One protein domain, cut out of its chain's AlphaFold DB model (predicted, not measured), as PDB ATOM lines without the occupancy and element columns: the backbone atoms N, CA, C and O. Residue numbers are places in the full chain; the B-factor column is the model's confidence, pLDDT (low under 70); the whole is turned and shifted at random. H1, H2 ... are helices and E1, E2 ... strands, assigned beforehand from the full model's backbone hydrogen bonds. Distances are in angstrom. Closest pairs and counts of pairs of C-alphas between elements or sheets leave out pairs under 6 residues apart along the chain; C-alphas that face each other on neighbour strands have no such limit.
ATOM      1  N   ASP A 274     150.090 174.045 164.003       90.19
ATOM      2  CA  ASP A 274     148.763 173.646 163.527       90.19
ATOM      3  C   ASP A 274     147.864 174.889 163.555       90.19
ATOM      4  O   ASP A 274     147.765 175.567 164.583       90.19
ATOM      5  N   VAL A 275     147.217 175.210 162.435       92.88
ATOM      6  CA  VAL A 275     146.290 176.343 162.325       92.88
ATOM      7  C   VAL A 275     144.962 175.848 161.772       92.88
ATOM      8  O   VAL A 275     144.882 175.399 160.634       92.88
ATOM      9  N   VAL A 276     143.902 175.949 162.575       93.88
ATOM     10  CA  VAL A 276     142.543 175.630 162.123       93.88
ATOM     11  C   VAL A 276     142.079 176.721 161.158       93.88
ATOM     12  O   VAL A 276     141.900 177.871 161.562       93.88
ATOM     13  N   VAL A 277     141.878 176.346 159.899       96.38
ATOM     14  CA  VAL A 277     141.423 177.211 158.809       96.38
ATOM     15  C   VAL A 277     139.959 176.923 158.501       96.38
ATOM     16  O   VAL A 277     139.561 175.796 158.219       96.38
ATOM     17  N   ARG A 278     139.128 177.957 158.559       96.69
ATOM     18  CA  ARG A 278     137.696 177.892 158.241       96.69
ATOM     19  C   ARG A 278     137.388 178.391 156.837       96.69
ATOM     20  O   ARG A 278     136.305 178.155 156.310       96.69
ATOM     21  N   ARG A 279     138.313 179.142 156.233       96.38
ATOM     22  CA  ARG A 279     138.087 179.846 154.966       96.38
ATOM     23  C   ARG A 279     139.301 179.721 154.060       96.38
ATOM     24  O   ARG A 279     140.430 179.905 154.504       96.38
ATOM     25  N   ARG A 280     139.076 179.521 152.757       95.25
ATOM     26  CA  ARG A 280     140.149 179.442 151.740       95.25
ATOM     27  C   ARG A 280     141.110 180.645 151.798       95.25
ATOM     28  O   ARG A 280     142.318 180.477 151.701       95.25
ATOM     29  N   GLY A 281     140.594 181.849 152.067       94.50
ATOM     30  CA  GLY A 281     141.410 183.059 152.256       94.50
ATOM     31  C   GLY A 281     142.415 182.990 153.418       94.50
ATOM     32  O   GLY A 281     143.492 183.576 153.321       94.50
ATOM     33  N   GLU A 282     142.109 182.248 154.486       95.94
ATOM     34  CA  GLU A 282     143.028 182.036 155.614       95.94
ATOM     35  C   GLU A 282     144.193 181.137 155.192       95.94
ATOM     36  O   GLU A 282     145.344 181.470 155.471       95.94
ATOM     37  N   VAL A 283     143.913 180.073 154.424       94.75
ATOM     38  CA  VAL A 283     144.940 179.200 153.829       94.75
ATOM     39  C   VAL A 283     145.914 180.013 152.981       94.75
ATOM     40  O   VAL A 283     147.121 179.918 153.179       94.75
ATOM     41  N   HIS A 284     145.416 180.876 152.090       91.38
ATOM     42  CA  HIS A 284     146.283 181.745 151.285       91.38
ATOM     43  C   HIS A 284     147.122 182.695 152.151       91.38
ATOM     44  O   HIS A 284     148.312 182.867 151.890       91.38
ATOM     45  N   GLY A 285     146.545 183.269 153.211       93.50
ATOM     46  CA  GLY A 285     147.280 184.097 154.169       93.50
ATOM     47  C   GLY A 285     148.431 183.346 154.846       93.50
ATOM     48  O   GLY A 285     149.556 183.852 154.894       93.50
ATOM     49  N   ILE A 286     148.177 182.121 155.315       93.81
ATOM     50  CA  ILE A 286     149.179 181.278 155.982       93.81
ATOM     51  C   ILE A 286     150.223 180.774 154.980       93.81
ATOM     52  O   ILE A 286     151.407 180.806 155.300       93.81
ATOM     53  N   LEU A 287     149.844 180.398 153.754       92.00
ATOM     54  CA  LEU A 287     150.787 180.023 152.692       92.00
ATOM     55  C   LEU A 287     151.706 181.189 152.310       92.00
ATOM     56  O   LEU A 287     152.918 181.012 152.201       92.00
ATOM     57  N   HIS A 288     151.167 182.402 152.154       90.25
ATOM     58  CA  HIS A 288     151.976 183.587 151.856       90.25
ATOM     59  C   HIS A 288     152.914 183.972 153.010       90.25
ATOM     60  O   HIS A 288     154.044 184.397 152.753       90.25
ATOM     61  N   ALA A 289     152.492 183.810 154.269       91.62
ATOM     62  CA  ALA A 289     153.372 183.970 155.428       91.62
ATOM     63  C   ALA A 289     154.439 182.859 155.482       91.62
ATOM     64  O   ALA A 289     155.632 183.137 155.601       91.62
ATOM     65  N   GLY A 290     154.020 181.609 155.288       89.75
ATOM     66  CA  GLY A 290     154.859 180.418 155.238       89.75
ATOM     67  C   GLY A 290     155.962 180.521 154.196       89.75
ATOM     68  O   GLY A 290     157.119 180.288 154.529       89.75
ATOM     69  N   ARG A 291     155.646 180.977 152.977       88.81
ATOM     70  CA  ARG A 291     156.629 181.181 151.904       88.81
ATOM     71  C   ARG A 291     157.711 182.198 152.277       88.81
ATOM     72  O   ARG A 291     158.879 181.983 151.967       88.81
ATOM     73  N   ARG A 292     157.364 183.275 152.998       89.25
ATOM     74  CA  ARG A 292     158.353 184.248 153.521       89.25
ATOM     75  C   ARG A 292     159.280 183.625 154.566       89.25
ATOM     76  O   ARG A 292     160.443 184.002 154.644       89.25
ATOM     77  N   GLU A 293     158.771 182.673 155.342       89.44
ATOM     78  CA  GLU A 293     159.515 181.933 156.368       89.44
ATOM     79  C   GLU A 293     160.121 180.606 155.855       89.44
ATOM     80  O   GLU A 293     160.735 179.884 156.636       89.44
ATOM     81  N   ARG A 294     159.968 180.282 154.558       89.44
ATOM     82  CA  ARG A 294     160.328 178.990 153.930       89.44
ATOM     83  C   ARG A 294     159.746 177.754 154.638       89.44
ATOM     84  O   ARG A 294     160.374 176.700 154.682       89.44
ATOM     85  N   ARG A 295     158.537 177.880 155.189       90.12
ATOM     86  CA  ARG A 295     157.790 176.775 155.809       90.12
ATOM     87  C   ARG A 295     156.942 176.054 154.769       90.12
ATOM     88  O   ARG A 295     156.225 176.709 154.007       90.12
ATOM     89  N   ARG A 296     156.976 174.722 154.792       90.38
ATOM     90  CA  ARG A 296     156.050 173.869 154.042       90.38
ATOM     91  C   ARG A 296     154.802 173.586 154.878       90.38
ATOM     92  O   ARG A 296     154.868 173.593 156.105       90.38
ATOM     93  N   TRP A 297     153.669 173.370 154.216       92.69
ATOM     94  CA  TRP A 297     152.375 173.169 154.869       92.69
ATOM     95  C   TRP A 297     151.565 172.090 154.156       92.69
ATOM     96  O   TRP A 297     151.564 172.016 152.927       92.69
ATOM     97  N   GLU A 298     150.850 171.296 154.937       92.75
ATOM     98  CA  GLU A 298     149.862 170.321 154.489       92.75
ATOM     99  C   GLU A 298     148.495 170.687 155.069       92.75
ATOM    100  O   GLU A 298     148.394 171.358 156.102       92.75
ATOM    101  N   LEU A 299     147.437 170.282 154.379       93.50
ATOM    102  CA  LEU A 299     146.069 170.387 154.861       93.50
ATOM    103  C   LEU A 299     145.596 169.006 155.290       93.50
ATOM    104  O   LEU A 299     145.617 168.074 154.496       93.50
ATOM    105  N   VAL A 300     145.176 168.900 156.543       90.81
ATOM    106  CA  VAL A 300     144.645 167.684 157.154       90.81
ATOM    107  C   VAL A 300     143.178 167.931 157.477       90.81
ATOM    108  O   VAL A 300     142.832 168.926 158.125       90.81
ATOM    109  N   GLU A 301     142.304 167.046 157.018       90.00
ATOM    110  CA  GLU A 301     140.902 167.040 157.427       90.00
ATOM    111  C   GLU A 301     140.797 166.613 158.910       90.00
ATOM    112  O   GLU A 301     141.398 165.608 159.295       90.00
ATOM    113  N   PRO A 302     140.079 167.350 159.784       80.44
ATOM    114  CA  PRO A 302     140.093 167.104 161.234       80.44
ATOM    115  C   PRO A 302     139.461 165.770 161.647       80.44
ATOM    116  O   PRO A 302     139.633 165.350 162.785       80.44
ATOM    117  N   GLU A 303     138.723 165.123 160.746       77.12
ATOM    118  CA  GLU A 303     138.078 163.823 160.961       77.12
ATOM    119  C   GLU A 303     139.011 162.648 160.588       77.12
ATOM    120  O   GLU A 303     138.565 161.511 160.489       77.12
ATOM    121  N   GLY A 304     140.315 162.906 160.398       69.88
ATOM    122  CA  GLY A 304     141.315 161.892 160.030       69.88
ATOM    123  C   GLY A 304     141.329 161.534 158.538       69.88
ATOM    124  O   GLY A 304     141.957 160.551 158.159       69.88
ATOM    125  N   GLY A 305     140.631 162.323 157.713       76.06
ATOM    126  CA  GLY A 305     140.431 162.100 156.280       76.06
ATOM    127  C   GLY A 305     141.612 162.510 155.394       76.06
ATOM    128  O   GLY A 305     142.767 162.162 155.642       76.06
ATOM    129  N   GLU A 306     141.333 163.225 154.300       81.31
ATOM    130  CA  GLU A 306     142.338 163.463 153.255       81.31
ATOM    131  C   GLU A 306     143.491 164.367 153.744       81.31
ATOM    132  O   GLU A 306     143.286 165.504 154.177       81.31
ATOM    133  N   VAL A 307     144.736 163.882 153.621       86.19
ATOM    134  CA  VAL A 307     145.948 164.697 153.805       86.19
ATOM    135  C   VAL A 307     146.378 165.268 152.457       86.19
ATOM    136  O   VAL A 307     147.037 164.613 151.646       86.19
ATOM    137  N   VAL A 308     146.027 166.528 152.224       90.88
ATOM    138  CA  VAL A 308     146.328 167.254 150.992       90.88
ATOM    139  C   VAL A 308     147.662 167.977 151.140       90.88
ATOM    140  O   VAL A 308     147.760 169.064 151.717       90.88
ATOM    141  N   GLN A 309     148.712 167.394 150.562       89.62
ATOM    142  CA  GLN A 309     149.989 168.087 150.404       89.62
ATOM    143  C   GLN A 309     149.829 169.251 149.417       89.62
ATOM    144  O   GLN A 309     149.426 169.068 148.261       89.62
ATOM    145  N   LEU A 310     150.157 170.460 149.869       89.19
ATOM    146  CA  LEU A 310     150.154 171.660 149.037       89.19
ATOM    147  C   LEU A 310     151.537 171.806 148.386       89.19
ATOM    148  O   LEU A 310     152.540 171.657 149.085       89.19
ATOM    149  N   PRO A 311     151.636 172.066 147.069       82.50
ATOM    150  CA  PRO A 311     152.934 172.231 146.426       82.50
ATOM    151  C   PRO A 311     153.596 173.519 146.936       82.50
ATOM    152  O   PRO A 311     152.998 174.594 146.911       82.50
ATOM    153  N   VAL A 312     154.836 173.406 147.421       70.62
ATOM    154  CA  VAL A 312     155.602 174.524 148.017       70.62
ATOM    155  C   VAL A 312     156.852 174.853 147.196       70.62
ATOM    156  O   VAL A 312     157.820 175.409 147.711       70.62
ATOM    157  N   ASP A 313     156.849 174.493 145.915       74.75
ATOM    158  CA  ASP A 313     157.930 174.853 145.005       74.75
ATOM    159  C   ASP A 313     157.977 176.373 144.805       74.75
ATOM    160  O   ASP A 313     156.951 177.051 144.756       74.75
ATOM    161  N   ASP A 314     159.180 176.934 144.680       68.38
ATOM    162  CA  ASP A 314     159.347 178.379 144.477       68.38
ATOM    163  C   ASP A 314     158.959 178.845 143.057       68.38
ATOM    164  O   ASP A 314     158.830 180.051 142.805       68.38
ATOM    165  N   ASP A 315     158.721 177.904 142.143       79.81
ATOM    166  CA  ASP A 315     158.249 178.169 140.788       79.81
ATOM    167  C   ASP A 315     156.849 178.788 140.810       79.81
ATOM    168  O   ASP A 315     155.873 178.170 141.223       79.81
ATOM    169  N   TYR A 316     156.730 180.016 140.300       68.81
ATOM    170  CA  TYR A 316     155.509 180.833 140.362       68.81
ATOM    171  C   TYR A 316     154.235 180.172 139.793       68.81
ATOM    172  O   TYR A 316     153.142 180.621 140.125       68.81
ATOM    173  N   GLY A 317     154.356 179.113 138.982       74.88
ATOM    174  CA  GLY A 317     153.224 178.322 138.484       74.88
ATOM    175  C   GLY A 317     152.588 177.370 139.511       74.88
ATOM    176  O   GLY A 317     151.476 176.906 139.281       74.88
ATOM    177  N   CYS A 318     153.233 177.102 140.653       80.50
ATOM    178  CA  CYS A 318     152.681 176.244 141.713       80.50
ATOM    179  C   CYS A 318     151.432 176.844 142.382       80.50
ATOM    180  O   CYS A 318     150.617 176.120 142.960       80.50
ATOM    181  N   LEU A 319     151.271 178.172 142.311       80.75
ATOM    182  CA  LEU A 319     150.160 178.877 142.937       80.75
ATOM    183  C   LEU A 319     148.835 178.481 142.295       80.75
ATOM    184  O   LEU A 319     147.912 178.158 143.032       80.75
ATOM    185  N   ASP A 320     148.750 178.433 140.965       85.56
ATOM    186  CA  ASP A 320     147.514 178.080 140.258       85.56
ATOM    187  C   ASP A 320     147.088 176.635 140.555       85.56
ATOM    188  O   ASP A 320     145.915 176.381 140.822       85.56
ATOM    189  N   GLU A 321     148.041 175.698 140.629       88.38
ATOM    190  CA  GLU A 321     147.764 174.325 141.070       88.38
ATOM    191  C   GLU A 321     147.310 174.281 142.538       88.38
ATOM    192  O   GLU A 321     146.389 173.542 142.889       88.38
ATOM    193  N   THR A 322     147.905 175.105 143.405       88.69
ATOM    194  CA  THR A 322     147.469 175.243 144.802       88.69
ATOM    195  C   THR A 322     146.044 175.797 144.881       88.69
ATOM    196  O   THR A 322     145.226 175.255 145.618       88.69
ATOM    197  N   TYR A 323     145.713 176.832 144.103       88.88
ATOM    198  CA  TYR A 323     144.356 177.374 143.994       88.88
ATOM    199  C   TYR A 323     143.375 176.317 143.483       88.88
ATOM    200  O   TYR A 323     142.298 176.183 144.056       88.88
ATOM    201  N   GLU A 324     143.736 175.537 142.461       91.06
ATOM    202  CA  GLU A 324     142.868 174.490 141.918       91.06
ATOM    203  C   GLU A 324     142.633 173.355 142.928       91.06
ATOM    204  O   GLU A 324     141.494 172.917 143.096       91.06
ATOM    205  N   ARG A 325     143.670 172.920 143.660       91.62
ATOM    206  CA  ARG A 325     143.533 171.950 144.761       91.62
ATOM    207  C   ARG A 325     142.618 172.505 145.859       91.62
ATOM    208  O   ARG A 325     141.616 171.878 146.181       91.62
ATOM    209  N   LEU A 326     142.884 173.712 146.365       93.69
ATOM    210  CA  LEU A 326     142.074 174.357 147.412       93.69
ATOM    211  C   LEU A 326     140.632 174.658 146.977       93.69
ATOM    212  O   LEU A 326     139.727 174.669 147.811       93.69
ATOM    213  N   ALA A 327     140.395 174.888 145.684       92.88
ATOM    214  CA  ALA A 327     139.060 175.103 145.133       92.88
ATOM    215  C   ALA A 327     138.190 173.835 145.143       92.88
ATOM    216  O   ALA A 327     136.961 173.955 145.150       92.88
ATOM    217  N   ARG A 328     138.813 172.648 145.173       93.38
ATOM    218  CA  ARG A 328     138.144 171.340 145.270       93.38
ATOM    219  C   ARG A 328     137.848 170.913 146.713       93.38
ATOM    220  O   ARG A 328     137.029 170.024 146.895       93.38
ATOM    221  N   LEU A 329     138.476 171.536 147.714       94.44
ATOM    222  CA  LEU A 329     138.254 171.222 149.130       94.44
ATOM    223  C   LEU A 329     137.086 172.030 149.711       94.44
ATOM    224  O   LEU A 329     137.033 173.258 149.560       94.44
ATOM    225  N   ASP A 330     136.199 171.371 150.456       94.19
ATOM    226  CA  ASP A 330     135.007 171.960 151.094       94.19
ATOM    227  C   ASP A 330     135.324 172.741 152.392       94.19
ATOM    228  O   ASP A 330     134.617 172.665 153.401       94.19
ATOM    229  N   ILE A 331     136.401 173.536 152.362       95.50
ATOM    230  CA  ILE A 331     136.845 174.388 153.475       95.50
ATOM    231  C   ILE A 331     135.762 175.427 153.789       95.50
ATOM    232  O   ILE A 331     135.530 176.356 153.006       95.50
ATOM    233  N   SER A 332     135.121 175.286 154.949       94.56
ATOM    234  CA  SER A 332     134.020 176.149 155.387       94.56
ATOM    235  C   SER A 332     134.006 176.342 156.907       94.56
ATOM    236  O   SER A 332     134.629 175.590 157.653       94.56
ATOM    237  N   ASP A 333     133.237 177.321 157.401       95.06
ATOM    238  CA  ASP A 333     133.060 177.524 158.850       95.06
ATOM    239  C   ASP A 333     132.414 176.297 159.545       95.06
ATOM    240  O   ASP A 333     132.580 176.131 160.754       95.06
ATOM    241  N   ALA A 334     131.706 175.438 158.792       93.75
ATOM    242  CA  ALA A 334     131.083 174.197 159.270       93.75
ATOM    243  C   ALA A 334     131.991 172.957 159.146       93.75
ATOM    244  O   ALA A 334     131.881 172.047 159.962       93.75
ATOM    245  N   ARG A 335     132.886 172.933 158.148       91.25
ATOM    246  CA  ARG A 335     133.932 171.917 157.946       91.25
ATOM    247  C   ARG A 335     135.298 172.612 157.914       91.25
ATOM    248  O   ARG A 335     135.815 172.904 156.830       91.25
ATOM    249  N   PRO A 336     135.844 172.974 159.090       93.94
ATOM    250  CA  PRO A 336     137.173 173.555 159.173       93.94
ATOM    251  C   PRO A 336     138.222 172.510 158.797       93.94
ATOM    252  O   PRO A 336     138.037 171.328 159.051       93.94
ATOM    253  N   TRP A 337     139.349 172.950 158.251       94.62
ATOM    254  CA  TRP A 337     140.513 172.099 158.012       94.62
ATOM    255  C   TRP A 337     141.644 172.465 158.977       94.62
ATOM    256  O   TRP A 337     141.665 173.567 159.533       94.62
ATOM    257  N   VAL A 338     142.601 171.564 159.187       92.06
ATOM    258  CA  VAL A 338     143.801 171.826 159.990       92.06
ATOM    259  C   VAL A 338     144.990 171.978 159.054       92.06
ATOM    260  O   VAL A 338     145.406 171.041 158.385       92.06
ATOM    261  N   MET A 339     145.545 173.182 158.996       93.88
ATOM    262  CA  MET A 339     146.744 173.468 158.222       93.88
ATOM    263  C   MET A 339     147.970 173.234 159.108       93.88
ATOM    264  O   MET A 339     148.210 173.987 160.056       93.88
ATOM    265  N   ARG A 340     148.717 172.170 158.817       91.81
ATOM    266  CA  ARG A 340     149.849 171.674 159.605       91.81
ATOM    267  C   ARG A 340     151.167 172.023 158.929       91.81
ATOM    268  O   ARG A 340     151.319 171.898 157.717       91.81
ATOM    269  N   GLU A 341     152.129 172.490 159.712       91.94
ATOM    270  CA  GLU A 341     153.483 172.757 159.234       91.94
ATOM    271  C   GLU A 341     154.217 171.440 158.937       91.94
ATOM    272  O   GLU A 341     154.485 170.651 159.843       91.94
ATOM    273  N   VAL A 342     154.580 171.222 157.670       90.44
ATOM    274  CA  VAL A 342     155.370 170.063 157.238       90.44
ATOM    275  C   VAL A 342     156.810 170.283 157.674       90.44
ATOM    276  O   VAL A 342     157.563 171.059 157.079       90.44
ATOM    277  N   ILE A 343     157.188 169.591 158.743       90.19
ATOM    278  CA  ILE A 343     158.537 169.636 159.297       90.19
ATOM    279  C   ILE A 343     159.463 168.837 158.383       90.19
ATOM    280  O   ILE A 343     159.235 167.660 158.115       90.19
TER     281      ILE A 343
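AT A GLANCE: This is residues 274 to 343 of the 893 residues of an uncharacterized protein of Lasiodiplodia theobromae (UniProt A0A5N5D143). A small, twisted sheet of four antiparallel strands has the helix H1 packed along one face, and a second helix, H2, lies side by side with H1 and only grazes the sheet. The strands stand in the order E1, E4, E2, E3, and their lines turn by 84 degrees from edge to edge. The printed part has 70 residues, with two named helices and four named strands in the chain order E1, H1, E2, E3, H2, E4; the class is mixed, helices and strands. It is compact, with a radius of gyration of the C-alphas of 11.2 A, and rounded, with spans of 32 by 23 by 18 A.

HOW THE PARTS SIT: The sheet has as inner strands E4, residues 337 to 342, and E2, residues 296 to 300. They are antiparallel at 147 degrees, with N 298 and O 340 2.9 A apart, within hydrogen-bond range. The edge strand E1, residues 274 to 277, is antiparallel to E4 at 146 degrees, with N 277 and O 337 at 2.8 A. The other edge strand, E3, residues 307 to 309, forms a hairpin with E2, with N 308 and O 299 at 2.8 A. E1 and E3 are apart. H1, residues 280 to 292, is on the sheet at a height of 9.0 A. It lies over E4, and only just not over E1, on which 2 of its C-alphas fall. It runs along the strands, at 10 degrees to E4 on the local plane; the closest C-alphas of H1 and E2 are those of Gly 290 and Arg 296, 6.8 A apart. H2, residues 318 to 328, only grazes the sheet, with its residues 322 to 326. H1 and H2 are close but not clearly touching: their closest C-alphas, those of Arg 280 and Leu 326, are 6.9 A apart. They run opposite ways at a shallow tilt of 25 degrees. Two split strand-helix-strand units, each two strands that run the same way with a helix between them in the chain and another strand between them in the sheet, are E1, H1, E2, with E4 between E1 and E2 in the sheet, and E3, H2, E4, with E2 between E3 and E4 in the sheet; both crossovers are right-handed. In H2 every O i to N i+4 pair is within hydrogen-bond range, in H1 8 of 9.

IN THESE COORDINATES: E4 measures 15.0 A from first to last C-alpha and ends at C-alpha 342, (155.370, 170.063, 157.238). E2 measures 13.3 A. E1 begins at C-alpha 274, (148.763, 173.646, 163.527). H1 measures 18.9 A and H2 15.7 A; H2 begins at C-alpha 318, (152.681, 176.244, 141.713).

THE WHOLE: The C-alphas farthest apart, those of Asp 315 and Ala 334, are 33.1 A apart. The printed part has no cut and no long link. The mean pLDDT of the printed part is 88.9, and residues 304, 314 and 316 are under 70.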